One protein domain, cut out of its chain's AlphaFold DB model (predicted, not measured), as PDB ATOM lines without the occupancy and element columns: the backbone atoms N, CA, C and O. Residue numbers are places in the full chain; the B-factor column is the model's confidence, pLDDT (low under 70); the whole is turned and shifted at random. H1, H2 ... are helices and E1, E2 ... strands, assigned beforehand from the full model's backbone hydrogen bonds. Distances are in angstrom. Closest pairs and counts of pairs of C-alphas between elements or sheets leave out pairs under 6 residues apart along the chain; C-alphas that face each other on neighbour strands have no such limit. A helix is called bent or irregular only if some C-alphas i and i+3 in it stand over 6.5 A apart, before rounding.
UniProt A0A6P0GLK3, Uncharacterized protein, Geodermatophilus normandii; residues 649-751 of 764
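This is residues 649 to 751 of the 764 residues of an uncharacterized protein of Geodermatophilus normandii (UniProt A0A6P0GLK3). A tiny sheet of two short strands, E1 and E2, sits near the second half of the long helix H1, and H1, H2 and H3 make a small helical core with their centres in a triangle. H4 and H5 follow as a loose corner away from that core, and the short H6 ends the printed part. The printed part has 103 residues, with six named helices and two named strands in the order H1, E1, H2, E2, H3, H4, H5, H6; the sheet is antiparallel, in the order E1 - E2, and the class is mostly helix. The whole is compact, with a radius of gyration of the C-alphas of 14.1 A, and it spans 39 by 34 by 21 A.

E1 is residues 675 to 677 and E2 residues 704 to 706, 6.3 A and 6.8 A long. H1, residues 655 to 671, is 24.7 A long and begins with C-alpha 655 at (47.064, 32.024, 48.405). It has a kink of 30 degrees near residue 662. H2, residues 684 to 693, is 14.5 A long, and H3, residues 709 to 718, 14.2 A. H4 is residues 724 to 729 and is irregular, with C-alphas 725 and 728 7.1 A apart. H5 is residues 734 to 739, and H6, residues 747 to 751, ends with C-alpha 751 at (20.682, 43.882, 46.999).

E1 and E2 are antiparallel at 149 degrees; N 676 and O 705 are 2.8 A apart, within hydrogen-bond range. The closest C-alphas of E1 and H1, those of Glu 675 and Ala 669, are 4.6 A apart. H1 and H2 touch, closest at the C-alphas of Pro 655 and Ala 685, 5.3 A, at a steep tilt of 44 degrees, the same way. H2 and H3 touch, closest at the C-alphas of Val 692 and Leu 712, 5.7 A, at a steep tilt of 63 degrees, opposite ways. H1 and H3 are near each other. H4 is close to H1 but not clearly touching, with the closest C-alphas, those of Trp 667 and Leu 726, 7.3 A apart. H4 and H5 touch only at the corner, closest at the C-alphas of Leu 729 and Tyr 736, 5.5 A. H6 is close to H3 but not clearly touching, with the closest C-alphas, those of Val 709 and Phe 750, 6.9 A apart. H5 and H6 are apart. Every O i to N i+4 pair is within hydrogen-bond range in H3 and H5, against 10 of 13 in H1, 4 of 6 in H2, 0 of 2 in H4 and 0 of 1 in H6; for O i to N i+3, H4 has 2 of 3 and H6 2 of 2.

The two C-alphas farthest apart, those of Glu 651 and Arg 741, are 40.5 A apart. The printed part has no cut, and no link is long. The mean pLDDT of the printed part is 71.3, and 40 residues are under 70, among them residues 720 to 734 and 740 to 751.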
ATOM      1  N   ARG A 649      41.625  25.239  38.596       85.38
ATOM      2  CA  ARG A 649      42.386  23.978  38.516       85.38
ATOM      3  C   ARG A 649      43.896  24.168  38.335       85.38
ATOM      4  O   ARG A 649      44.624  23.183  38.283       85.38
ATOM      5  N   MET A 650      44.386  25.403  38.228       84.75
ATOM      6  CA  MET A 650      45.814  25.657  38.017       84.75
ATOM      7  C   MET A 650      46.645  25.328  39.254       84.75
ATOM      8  O   MET A 650      46.561  26.032  40.259       84.75
ATOM      9  N   GLU A 651      47.515  24.327  39.155       83.62
ATOM     10  CA  GLU A 651      48.457  23.953  40.220       83.62
ATOM     11  C   GLU A 651      49.364  25.120  40.646       83.62
ATOM     12  O   GLU A 651      49.807  25.188  41.790       83.62
ATOM     13  N   GLU A 652      49.608  26.079  39.750       83.62
ATOM     14  CA  GLU A 652      50.402  27.281  40.011       83.62
ATOM     15  C   GLU A 652      49.663  28.358  40.836       83.62
ATOM     16  O   GLU A 652      50.239  29.407  41.159       83.62
ATOM     17  N   LEU A 653      48.382  28.152  41.162       81.00
ATOM     18  CA  LEU A 653      47.611  29.067  41.997       81.00
ATOM     19  C   LEU A 653      48.141  29.040  43.442       81.00
ATOM     20  O   LEU A 653      48.371  27.989  44.029       81.00
ATOM     21  N   THR A 654      48.317  30.218  44.040       82.69
ATOM     22  CA  THR A 654      48.842  30.378  45.405       82.69
ATOM     23  C   THR A 654      47.859  31.213  46.222       82.69
ATOM     24  O   THR A 654      47.075  31.958  45.624       82.69
ATOM     25  N   PRO A 655      47.921  31.184  47.566       79.75
ATOM     26  CA  PRO A 655      47.064  32.024  48.405       79.75
ATOM     27  C   PRO A 655      47.161  33.526  48.084       79.75
ATOM     28  O   PRO A 655      46.179  34.254  48.188       79.75
ATOM     29  N   ALA A 656      48.317  34.005  47.606       78.19
ATOM     30  CA  ALA A 656      48.481  35.399  47.185       78.19
ATOM     31  C   ALA A 656      47.587  35.772  45.986       78.19
ATOM     32  O   ALA A 656      47.163  36.920  45.854       78.19
ATOM     33  N   HIS A 657      47.254  34.805  45.125       82.62
ATOM     34  CA  HIS A 657      46.367  35.017  43.981       82.62
ATOM     35  C   HIS A 657      44.884  35.122  44.385       82.62
ATOM     36  O   HIS A 657      44.088  35.620  43.587       82.62
ATOM     37  N   MET A 658      44.511  34.736  45.616       76.81
ATOM     38  CA  MET A 658      43.124  34.794  46.115       76.81
ATOM     39  C   MET A 658      42.534  36.204  46.068       76.81
ATOM     40  O   MET A 658      41.358  36.382  45.757       76.81
ATOM     41  N   VAL A 659      43.371  37.217  46.309       76.31
ATOM     42  CA  VAL A 659      43.010  38.644  46.237       76.31
ATOM     43  C   VAL A 659      42.463  39.030  44.858       76.31
ATOM     44  O   VAL A 659      41.686  39.974  44.743       76.31
ATOM     45  N   LEU A 660      42.842  38.298  43.808       79.12
ATOM     46  CA  LEU A 660      42.380  38.529  42.442       79.12
ATOM     47  C   LEU A 660      41.289  37.540  42.021       79.12
ATOM     48  O   LEU A 660      40.348  37.948  41.351       79.12
ATOM     49  N   THR A 661      41.379  36.264  42.399       81.19
ATOM     50  CA  THR A 661      40.424  35.230  41.962       81.19
ATOM     51  C   THR A 661      39.055  35.351  42.623       81.19
ATOM     52  O   THR A 661      38.054  35.238  41.918       81.19
ATOM     53  N   VAL A 662      38.984  35.638  43.930       81.81
ATOM     54  CA  VAL A 662      37.712  35.767  44.671       81.81
ATOM     55  C   VAL A 662      36.824  36.878  44.084       81.81
ATOM     56  O   VAL A 662      35.672  36.603  43.744       81.81
ATOM     57  N   PRO A 663      37.326  38.107  43.846       82.06
ATOM     58  CA  PRO A 663      36.531  39.138  43.177       82.06
ATOM     59  C   PRO A 663      36.090  38.783  41.748       82.06
ATOM     60  O   PRO A 663      35.022  39.211  41.314       82.06
ATOM     61  N   LEU A 664      36.894  38.024  40.992       87.00
ATOM     62  CA  LEU A 664      36.524  37.596  39.637       87.00
ATOM     63  C   LEU A 664      35.454  36.510  39.653       87.00
ATOM     64  O   LEU A 664      34.567  36.536  38.805       87.00
ATOM     65  N   ALA A 665      35.494  35.610  40.636       85.62
ATOM     66  CA  ALA A 665      34.427  34.649  40.880       85.62
ATOM     67  C   ALA A 665      33.114  35.361  41.230       85.62
ATOM     68  O   ALA A 665      32.071  35.024  40.681       85.62
ATOM     69  N   ALA A 666      33.172  36.397  42.072       82.62
ATOM     70  CA  ALA A 666      32.009  37.217  42.407       82.62
ATOM     71  C   ALA A 666      31.452  37.976  41.187       82.62
ATOM     72  O   ALA A 666      30.239  38.027  40.987       82.62
ATOM     73  N   TRP A 667      32.327  38.529  40.336       86.25
ATOM     74  CA  TRP A 667      31.922  39.146  39.067       86.25
ATOM     75  C   TRP A 667      31.246  38.120  38.148       86.25
ATOM     76  O   TRP A 667      30.161  38.372  37.624       86.25
ATOM     77  N   LEU A 668      31.845  36.941  37.983       87.38
ATOM     78  CA  LEU A 668      31.250  35.872  37.191       87.38
ATOM     79  C   LEU A 668      29.890  35.451  37.752       87.38
ATOM     80  O   LEU A 668      28.935  35.381  36.990       87.38
ATOM     81  N   ALA A 669      29.777  35.256  39.066       83.12
ATOM     82  CA  ALA A 669      28.516  34.919  39.718       83.12
ATOM     83  C   ALA A 669      27.444  35.972  39.453       83.12
ATOM     84  O   ALA A 669      26.305  35.634  39.149       83.12
ATOM     85  N   PHE A 670      27.803  37.255  39.470       81.19
ATOM     86  CA  PHE A 670      26.879  38.321  39.100       81.19
ATOM     87  C   PHE A 670      26.357  38.185  37.660       81.19
ATOM     88  O   PHE A 670      25.157  38.338  37.429       81.19
ATOM     89  N   LEU A 671      27.224  37.845  36.703       81.88
ATOM     90  CA  LEU A 671      26.830  37.552  35.317       81.88
ATOM     91  C   LEU A 671      26.171  36.172  35.150       81.88
ATOM     92  O   LEU A 671      25.551  35.915  34.123       81.88
ATOM     93  N   ASN A 672      26.270  35.303  36.152       84.19
ATOM     94  CA  ASN A 672      25.750  33.940  36.170       84.19
ATOM     95  C   ASN A 672      24.660  33.767  37.241       84.19
ATOM     96  O   ASN A 672      24.678  32.837  38.038       84.19
ATOM     97  N   ARG A 673      23.699  34.700  37.283       78.75
ATOM     98  CA  ARG A 673      22.471  34.610  38.104       78.75
ATOM     99  C   ARG A 673      22.693  34.487  39.621       78.75
ATOM    100  O   ARG A 673      21.794  34.062  40.337       78.75
ATOM    101  N   GLY A 674      23.838  34.939  40.119       74.94
ATOM    102  CA  GLY A 674      24.221  34.853  41.528       74.94
ATOM    103  C   GLY A 674      24.909  33.546  41.907       74.94
ATOM    104  O   GLY A 674      25.084  33.301  43.096       74.94
ATOM    105  N   GLU A 675      25.306  32.724  40.934       81.56
ATOM    106  CA  GLU A 675      25.895  31.411  41.179       81.56
ATOM    107  C   GLU A 675      27.352  31.350  40.698       81.56
ATOM    108  O   GLU A 675      27.669  31.666  39.547       81.56
ATOM    109  N   VAL A 676      28.252  30.918  41.578       82.81
ATOM    110  CA  VAL A 676      29.649  30.613  41.251       82.81
ATOM    111  C   VAL A 676      29.704  29.201  40.660       82.81
ATOM    112  O   VAL A 676      29.202  28.274  41.294       82.81
ATOM    113  N   PRO A 677      30.301  28.988  39.474       83.19
ATOM    114  CA  PRO A 677      30.417  27.648  38.903       83.19
ATOM    115  C   PRO A 677      31.197  26.700  39.818       83.19
ATOM    116  O   PRO A 677      32.265  27.067  40.314       83.19
ATOM    117  N   VAL A 678      30.697  25.472  39.980       78.69
ATOM    118  CA  VAL A 678      31.445  24.395  40.641       78.69
ATOM    119  C   VAL A 678      32.623  23.993  39.756       78.69
ATOM    120  O   VAL A 678      32.546  24.009  38.516       78.69
ATOM    121  N   VAL A 679      33.734  23.674  40.411       76.56
ATOM    122  CA  VAL A 679      34.984  23.262  39.786       76.56
ATOM    123  C   VAL A 679      35.330  21.892  40.340       76.56
ATOM    124  O   VAL A 679      35.590  21.781  41.530       76.56
ATOM    125  N   ASP A 680      35.382  20.874  39.486       73.69
ATOM    126  CA  ASP A 680      35.867  19.557  39.899       73.69
ATOM    127  C   ASP A 680      37.375  19.612  40.168       73.69
ATOM    128  O   ASP A 680      38.136  20.156  39.357       73.69
ATOM    129  N   ASN A 681      37.815  18.996  41.269       76.00
ATOM    130  CA  ASN A 681      39.217  18.959  41.700       76.00
ATOM    131  C   ASN A 681      39.874  20.357  41.747       76.00
ATOM    132  O   ASN A 681      40.887  20.591  41.077       76.00
ATOM    133  N   PRO A 682      39.302  21.313  42.502       79.50
ATOM    134  CA  PRO A 682      39.890  22.635  42.632       79.50
ATOM    135  C   PRO A 682      41.238  22.549  43.350       79.50
ATOM    136  O   PRO A 682      41.472  21.692  44.203       79.50
ATOM    137  N   THR A 683      42.135  23.478  43.033       80.44
ATOM    138  CA  THR A 683      43.405  23.579  43.763       80.44
ATOM    139  C   THR A 683      43.169  23.944  45.230       80.44
ATOM    140  O   THR A 683      42.210  24.660  45.519       80.44
ATOM    141  N   PRO A 684      44.047  23.551  46.174       79.31
ATOM    142  CA  PRO A 684      43.890  23.917  47.585       79.31
ATOM    143  C   PRO A 684      43.739  25.432  47.798       79.31
ATOM    144  O   PRO A 684      42.876  25.876  48.545       79.31
ATOM    145  N   ALA A 685      44.506  26.237  47.050       75.44
ATOM    146  CA  ALA A 685      44.399  27.695  47.081       75.44
ATOM    147  C   ALA A 685      43.028  28.214  46.600       75.44
ATOM    148  O   ALA A 685      42.596  29.290  47.014       75.44
ATOM    149  N   PHE A 686      42.349  27.478  45.716       76.19
ATOM    150  CA  PHE A 686      40.990  27.790  45.288       76.19
ATOM    151  C   PHE A 686      39.928  27.245  46.250       76.19
ATOM    152  O   PHE A 686      38.914  27.906  46.427       76.19
ATOM    153  N   VAL A 687      40.150  26.108  46.919       76.50
ATOM    154  CA  VAL A 687      39.247  25.598  47.975       76.50
ATOM    155  C   VAL A 687      39.083  26.637  49.083       76.50
ATOM    156  O   VAL A 687      37.960  27.004  49.428       76.50
ATOM    157  N   ASP A 688      40.194  27.210  49.549       72.31
ATOM    158  CA  ASP A 688      40.183  28.286  50.548       72.31
ATOM    159  C   ASP A 688      39.432  29.537  50.049       72.31
ATOM    160  O   ASP A 688      38.861  30.296  50.833       72.31
ATOM    161  N   ALA A 689      39.430  29.779  48.733       69.12
ATOM    162  CA  ALA A 689      38.691  30.872  48.102       69.12
ATOM    163  C   ALA A 689      37.197  30.545  47.955       69.12
ATOM    164  O   ALA A 689      36.359  31.427  48.127       69.12
ATOM    165  N   ALA A 690      36.855  29.291  47.664       68.50
ATOM    166  CA  ALA A 690      35.486  28.810  47.524       68.50
ATOM    167  C   ALA A 690      34.736  28.831  48.865       68.50
ATOM    168  O   ALA A 690      33.566  29.205  48.900       68.50
ATOM    169  N   GLU A 691      35.422  28.562  49.981       72.62
ATOM    170  CA  GLU A 691      34.853  28.693  51.332       72.62
ATOM    171  C   GLU A 691      34.300  30.095  51.625       72.62
ATOM    172  O   GLU A 691      33.322  30.242  52.357       72.62
ATOM    173  N   VAL A 692      34.904  31.123  51.026       70.12
ATOM    174  CA  VAL A 692      34.477  32.526  51.132       70.12
ATOM    175  C   VAL A 692      33.252  32.815  50.266       70.12
ATOM    176  O   VAL A 692      32.468  33.707  50.583       70.12
ATOM    177  N   LEU A 693      33.114  32.093  49.155       69.69
ATOM    178  CA  LEU A 693      32.119  32.347  48.119       69.69
ATOM    179  C   LEU A 693      30.801  31.596  48.352       69.69
ATOM    180  O   LEU A 693      29.787  32.004  47.796       69.69
ATOM    181  N   GLY A 694      30.781  30.545  49.170       60.56
ATOM    182  CA  GLY A 694      29.563  29.806  49.509       60.56
ATOM    183  C   GLY A 694      29.889  28.372  49.925       60.56
ATOM    184  O   GLY A 694      30.429  27.613  49.137       60.56
ATOM    185  N   ARG A 695      29.600  28.047  51.190       61.97
ATOM    186  CA  ARG A 695      29.893  26.815  51.963       61.97
ATOM    187  C   ARG A 695      30.321  25.510  51.241       61.97
ATOM    188  O   ARG A 695      29.690  25.033  50.310       61.97
ATOM    189  N   ARG A 696      31.287  24.867  51.919       50.53
ATOM    190  CA  ARG A 696      32.048  23.605  51.742       50.53
ATOM    191  C   ARG A 696      31.307  22.282  51.461       50.53
ATOM    192  O   ARG A 696      31.986  21.283  51.241       50.53
ATOM    193  N   ASP A 697      29.980  22.233  51.525       51.00
ATOM    194  CA  ASP A 697      29.245  20.963  51.430       51.00
ATOM    195  C   ASP A 697      28.836  20.717  49.973       51.00
ATOM    196  O   ASP A 697      27.686  20.925  49.586       51.00
ATOM    197  N   GLU A 698      29.805  20.316  49.147       52.22
ATOM    198  CA  GLU A 698      29.550  19.825  47.792       52.22
ATOM    199  C   GLU A 698      28.592  18.626  47.873       52.22
ATOM    200  O   GLU A 698      28.969  17.521  48.261       52.22
ATOM    201  N   GLN A 699      27.320  18.834  47.531       49.69
ATOM    202  CA  GLN A 699      26.442  17.715  47.207       49.69
ATOM    203  C   GLN A 699      26.842  17.199  45.823       49.69
ATOM    204  O   GLN A 699      26.899  17.978  44.865       49.69
ATOM    205  N   GLU A 700      27.115  15.895  45.712       50.78
ATOM    206  CA  GLU A 700      27.382  15.236  44.428       50.78
ATOM    207  C   GLU A 700      26.337  15.662  43.378       50.78
ATOM    208  O   GLU A 700      25.133  15.495  43.574       50.78
ATOM    209  N   GLY A 701      26.801  16.228  42.257       54.59
ATOM    210  CA  GLY A 701      25.953  16.628  41.128       54.59
ATOM    211  C   GLY A 701      25.585  18.116  41.035       54.59
ATOM    212  O   GLY A 701      24.897  18.494  40.085       54.59
ATOM    213  N   MET A 702      26.039  18.979  41.952       59.31
ATOM    214  CA  MET A 702      25.874  20.433  41.801       59.31
ATOM    215  C   MET A 702      26.805  21.012  40.725       59.31
ATOM    216  O   MET A 702      27.996  20.724  40.694       59.31
ATOM    217  N   THR A 703      26.273  21.877  39.855       67.62
ATOM    218  CA  THR A 703      27.038  22.551  38.787       67.62
ATOM    219  C   THR A 703      27.393  24.005  39.112       67.62
ATOM    220  O   THR A 703      28.282  24.576  38.469       67.62
ATOM    221  N   ALA A 704      26.737  24.606  40.110       75.00
ATOM    222  CA  ALA A 704      26.998  25.955  40.604       75.00
ATOM    223  C   ALA A 704      26.560  26.109  42.078       75.00
ATOM    224  O   ALA A 704      25.670  25.394  42.538       75.00
ATOM    225  N   ILE A 705      27.189  27.034  42.810       78.69
ATOM    226  CA  ILE A 705      26.938  27.332  44.230       78.69
ATOM    227  C   ILE A 705      26.423  28.775  44.345       78.69
ATOM    228  O   ILE A 705      27.009  29.670  43.732       78.69
ATOM    229  N   PRO A 706      25.361  29.048  45.124       78.50
ATOM    230  CA  PRO A 706      24.903  30.415  45.354       78.50
ATOM    231  C   PRO A 706      25.974  31.240  46.081       78.50
ATOM    232  O   PRO A 706      26.527  30.804  47.089       78.50
ATOM    233  N   LEU A 707      26.238  32.449  45.582       80.25
ATOM    234  CA  LEU A 707      27.215  33.354  46.177       80.25
ATOM    235  C   LEU A 707      26.743  33.857  47.550       80.25
ATOM    236  O   LEU A 707      25.710  34.523  47.653       80.25
ATOM    237  N   ASP A 708      27.549  33.631  48.586       80.06
ATOM    238  CA  ASP A 708      27.376  34.251  49.902       80.06
ATOM    239  C   ASP A 708      27.977  35.670  49.903       80.06
ATOM    240  O   ASP A 708      29.171  35.890  50.125       80.06
ATOM    241  N   VAL A 709      27.126  36.657  49.617       73.56
ATOM    242  CA  VAL A 709      27.515  38.074  49.536       73.56
ATOM    243  C   VAL A 709      27.998  38.616  50.887       73.56
ATOM    244  O   VAL A 709      28.906  39.448  50.920       73.56
ATOM    245  N   GLU A 710      27.451  38.132  52.006       73.88
ATOM    246  CA  GLU A 710      27.836  38.577  53.350       73.88
ATOM    247  C   GLU A 710      29.217  38.028  53.747       73.88
ATOM    248  O   GLU A 710      30.045  38.748  54.318       73.88
ATOM    249  N   ALA A 711      29.500  36.762  53.430       76.69
ATOM    250  CA  ALA A 711      30.821  36.167  53.622       76.69
ATOM    251  C   ALA A 711      31.881  36.849  52.746       76.69
ATOM    252  O   ALA A 711      32.939  37.232  53.260       76.69
ATOM    253  N   LEU A 712      31.574  37.090  51.466       77.94
ATOM    254  CA  LEU A 712      32.439  37.844  50.560       77.94
ATOM    255  C   LEU A 712      32.748  39.242  51.113       77.94
ATOM    256  O   LEU A 712      33.908  39.655  51.138       77.94
ATOM    257  N   HIS A 713      31.731  39.958  51.601       73.06
ATOM    258  CA  HIS A 713      31.895  41.289  52.184       73.06
ATOM    259  C   HIS A 713      32.843  41.278  53.390       73.06
ATOM    260  O   HIS A 713      33.818  42.033  53.422       73.06
ATOM    261  N   ARG A 714      32.612  40.380  54.358       75.94
ATOM    262  CA  ARG A 714      33.480  40.239  55.540       75.94
ATOM    263  C   ARG A 714      34.914  39.898  55.155       75.94
ATOM    264  O   ARG A 714      35.850  40.421  55.757       75.94
ATOM    265  N   TRP A 715      35.097  39.048  54.149       80.69
ATOM    266  CA  TRP A 715      36.421  38.651  53.686       80.69
ATOM    267  C   TRP A 715      37.190  39.795  53.019       80.69
ATOM    268  O   TRP A 715      38.379  39.961  53.304       80.69
ATOM    269  N   LEU A 716      36.519  40.590  52.177       74.62
ATOM    270  CA  LEU A 716      37.100  41.770  51.529       74.62
ATOM    271  C   LEU A 716      37.484  42.839  52.556       74.62
ATOM    272  O   LEU A 716      38.613  43.333  52.529       74.62
ATOM    273  N   ALA A 717      36.581  43.133  53.497       72.12
ATOM    274  CA  ALA A 717      36.806  44.107  54.562       72.12
ATOM    275  C   ALA A 717      37.968  43.697  55.482       72.12
ATOM    276  O   ALA A 717      38.864  44.497  55.738       72.12
ATOM    277  N   ALA A 718      38.018  42.428  55.908       76.94
ATOM    278  CA  ALA A 718      39.082  41.914  56.775       76.94
ATOM    279  C   ALA A 718      40.486  41.984  56.146       76.94
ATOM    280  O   ALA A 718      41.482  41.910  56.862       76.94
ATOM    281  N   ARG A 719      40.579  42.096  54.817       73.94
ATOM    282  CA  ARG A 719      41.847  42.149  54.073       73.94
ATOM    283  C   ARG A 719      42.153  43.524  53.486       73.94
ATOM    284  O   ARG A 719      43.165  43.656  52.803       73.94
ATOM    285  N   GLY A 720      41.297  44.524  53.715       66.56
ATOM    286  CA  GLY A 720      41.459  45.863  53.140       66.56
ATOM    287  C   GLY A 720      41.530  45.856  51.608       66.56
ATOM    288  O   GLY A 720      42.243  46.664  51.017       66.56
ATOM    289  N   ILE A 721      40.858  44.903  50.950       67.94
ATOM    290  CA  ILE A 721      40.929  44.759  49.493       67.94
ATOM    291  C   ILE A 721      39.946  45.738  48.858       67.94
ATOM    292  O   ILE A 721      38.737  45.508  48.849       67.94
ATOM    293  N   ASP A 722      40.473  46.809  48.268       58.38
ATOM    294  CA  ASP A 722      39.669  47.742  47.487       58.38
ATOM    295  C   ASP A 722      39.357  47.156  46.098       58.38
ATOM    296  O   ASP A 722      40.136  47.245  45.140       58.38
ATOM    297  N   CYS A 723      38.188  46.524  45.967       61.09
ATOM    298  CA  CYS A 723      37.672  46.024  44.693       61.09
ATOM    299  C   CYS A 723      37.112  47.152  43.818       61.09
ATOM    300  O   CYS A 723      36.000  47.047  43.298       61.09
ATOM    301  N   LEU A 724      37.882  48.223  43.592       57.03
ATOM    302  CA  LEU A 724      37.471  49.362  42.765       57.03
ATOM    303  C   LEU A 724      36.888  48.929  41.416       57.03
ATOM    304  O   LEU A 724      35.962  49.560  40.923       57.03
ATOM    305  N   PHE A 725      37.397  47.864  40.788       58.31
ATOM    306  CA  PHE A 725      36.881  47.388  39.498       58.31
ATOM    307  C   PHE A 725      35.509  46.734  39.569       58.31
ATOM    308  O   PHE A 725      34.882  46.624  38.528       58.31
ATOM    309  N   LEU A 726      35.017  46.387  40.754       65.06
ATOM    310  CA  LEU A 726      33.635  45.996  41.005       65.06
ATOM    311  C   LEU A 726      32.759  47.190  41.398       65.06
ATOM    312  O   LEU A 726      31.571  47.022  41.633       65.06
ATOM    313  N   SER A 727      33.278  48.425  41.436       66.00
ATOM    314  CA  SER A 727      32.483  49.583  41.867       66.00
ATOM    315  C   SER A 727      31.300  49.900  40.943       66.00
ATOM    316  O   SER A 727      30.415  50.654  41.337       66.00
ATOM    317  N   TRP A 728      31.280  49.367  39.718       65.25
ATOM    318  CA  TRP A 728      30.130  49.463  38.816       65.25
ATOM    319  C   TRP A 728      28.965  48.543  39.236       65.25
ATOM    320  O   TRP A 728      27.851  48.774  38.766       65.25
ATOM    321  N   LEU A 729      29.194  47.567  40.135       66.25
ATOM    322  CA  LEU A 729      28.163  46.728  40.771       66.25
ATOM    323  C   LEU A 729      27.322  47.480  41.810       66.25
ATOM    324  O   LEU A 729      26.297  46.964  42.244       66.25
ATOM    325  N   LYS A 730      27.729  48.685  42.222       67.69
ATOM    326  CA  LYS A 730      26.950  49.504  43.162       67.69
ATOM    327  C   LYS A 730      25.592  49.828  42.569       67.69
ATOM    328  O   LYS A 730      25.525  50.164  41.384       67.69
ATOM    329  N   ARG A 731      24.521  49.847  43.372       62.34
ATOM    330  CA  ARG A 731      23.186  50.129  42.825       62.34
ATOM    331  C   ARG A 731      23.061  51.529  42.244       62.34
ATOM    332  O   ARG A 731      22.309  51.748  41.296       62.34
ATOM    333  N   THR A 732      23.818  52.475  42.788       62.09
ATOM    334  CA  THR A 732      23.931  53.845  42.266       62.09
ATOM    335  C   THR A 732      24.701  53.903  40.940       62.09
ATOM    336  O   THR A 732      24.515  54.832  40.141       62.09
ATOM    337  N   GLY A 733      25.501  52.874  40.653       68.00
ATOM    338  CA  GLY A 733      26.278  52.713  39.435       68.00
ATOM    339  C   GLY A 733      25.396  52.712  38.181       68.00
ATOM    340  O   GLY A 733      24.315  52.114  38.153       68.00
ATOM    341  N   PRO A 734      25.814  53.395  37.104       68.81
ATOM    342  CA  PRO A 734      24.998  53.502  35.901       68.81
ATOM    343  C   PRO A 734      24.853  52.171  35.155       68.81
ATOM    344  O   PRO A 734      23.803  51.920  34.565       68.81
ATOM    345  N   VAL A 735      25.876  51.312  35.195       73.69
ATOM    346  CA  VAL A 735      25.845  49.979  34.574       73.69
ATOM    347  C   VAL A 735      24.894  49.051  35.315       73.69
ATOM    348  O   VAL A 735      24.012  48.481  34.680       73.69
ATOM    349  N   TYR A 736      24.972  48.985  36.647       73.62
ATOM    350  CA  TYR A 736      24.011  48.233  37.455       73.62
ATOM    351  C   TYR A 736      22.558  48.657  37.171       73.62
ATOM    352  O   TYR A 736      21.681  47.826  36.927       73.62
ATOM    353  N   ARG A 737      22.289  49.971  37.112       73.19
ATOM    354  CA  ARG A 737      20.955  50.496  36.761       73.19
ATOM    355  C   ARG A 737      20.499  50.116  35.354       73.19
ATOM    356  O   ARG A 737      19.300  50.009  35.122       73.19
ATOM    357  N   ARG A 738      21.416  49.955  34.399       74.56
ATOM    358  CA  ARG A 738      21.078  49.485  33.047       74.56
ATOM    359  C   ARG A 738      20.751  47.996  33.050       74.56
ATOM    360  O   ARG A 738      19.694  47.633  32.553       74.56
ATOM    361  N   LEU A 739      21.591  47.187  33.689       73.62
ATOM    362  CA  LEU A 739      21.423  45.736  33.795       73.62
ATOM    363  C   LEU A 739      20.118  45.340  34.498       73.62
ATOM    364  O   LEU A 739      19.427  44.419  34.080       73.62
ATOM    365  N   THR A 740      19.726  46.077  35.536       69.38
ATOM    366  CA  THR A 740      18.444  45.859  36.234       69.38
ATOM    367  C   THR A 740      17.211  46.243  35.407       69.38
ATOM    368  O   THR A 740      16.117  45.767  35.702       69.38
ATOM    369  N   ARG A 741      17.357  47.091  34.378       67.62
ATOM    370  CA  ARG A 741      16.252  47.554  33.516       67.62
ATOM    371  C   ARG A 741      16.017  46.674  32.292       67.62
ATOM    372  O   ARG A 741      14.917  46.712  31.758       67.62
ATOM    373  N   THR A 742      17.023  45.931  31.837       58.81
ATOM    374  CA  THR A 742      16.934  45.060  30.653       58.81
ATOM    375  C   THR A 742      16.308  43.686  30.934       58.81
ATOM    376  O   THR A 742      16.108  42.932  29.995       58.81
ATOM    377  N   SER A 743      15.928  43.414  32.192       50.00
ATOM    378  CA  SER A 743      15.027  42.344  32.666       50.00
ATOM    379  C   SER A 743      15.209  40.944  32.054       50.00
ATOM    380  O   SER A 743      14.580  40.616  31.057       50.00
ATOM    381  N   ASP A 744      15.997  40.132  32.766       51.69
ATOM    382  CA  ASP A 744      15.876  38.662  32.935       51.69
ATOM    383  C   ASP A 744      16.785  38.168  34.091       51.69
ATOM    384  O   ASP A 744      16.602  37.086  34.653       51.69
ATOM    385  N   PHE A 745      17.730  39.004  34.539       51.38
ATOM    386  CA  PHE A 745      18.600  38.745  35.686       51.38
ATOM    387  C   PHE A 745      17.939  39.078  37.034       51.38
ATOM    388  O   PHE A 745      17.651  40.235  37.355       51.38
ATOM    389  N   ARG A 746      17.737  38.061  37.882       51.72
ATOM    390  CA  ARG A 746      17.274  38.227  39.269       51.72
ATOM    391  C   ARG A 746      18.427  38.705  40.169       51.72
ATOM    392  O   ARG A 746      19.002  37.921  40.909       51.72
ATOM    393  N   PHE A 747      18.718  40.007  40.181       55.16
ATOM    394  CA  PHE A 747      19.708  40.649  41.078       55.16
ATOM    395  C   PHE A 747      19.325  40.657  42.576       55.16
ATOM    396  O   PHE A 747      19.850  41.455  43.350       55.16
ATOM    397  N   ALA A 748      18.385  39.810  43.010       50.66
ATOM    398  CA  ALA A 748      17.899  39.803  44.389       50.66
ATOM    399  C   ALA A 748      19.020  39.514  45.403       50.66
ATOM    400  O   ALA A 748      19.024  40.134  46.460       50.66
ATOM    401  N   ALA A 749      19.992  38.664  45.045       50.69
ATOM    402  CA  ALA A 749      21.122  38.293  45.904       50.69
ATOM    403  C   ALA A 749      22.118  39.441  46.162       50.69
ATOM    404  O   ALA A 749      22.737  39.493  47.213       50.69
ATOM    405  N   PHE A 750      22.240  40.404  45.241       53.62
ATOM    406  CA  PHE A 750      23.194  41.518  45.344       53.62
ATOM    407  C   PHE A 750      22.560  42.813  45.849       53.62
ATOM    408  O   PHE A 750      23.130  43.897  45.715       53.62
ATOM    409  N   ARG A 751      21.359  42.723  46.428       52.56
ATOM    410  CA  ARG A 751      20.682  43.882  46.999       52.56
ATOM    411  C   ARG A 751      21.535  44.539  48.097       52.56
ATOM    412  O   ARG A 751      21.532  45.758  48.160       52.56
TER     413      ARG A 751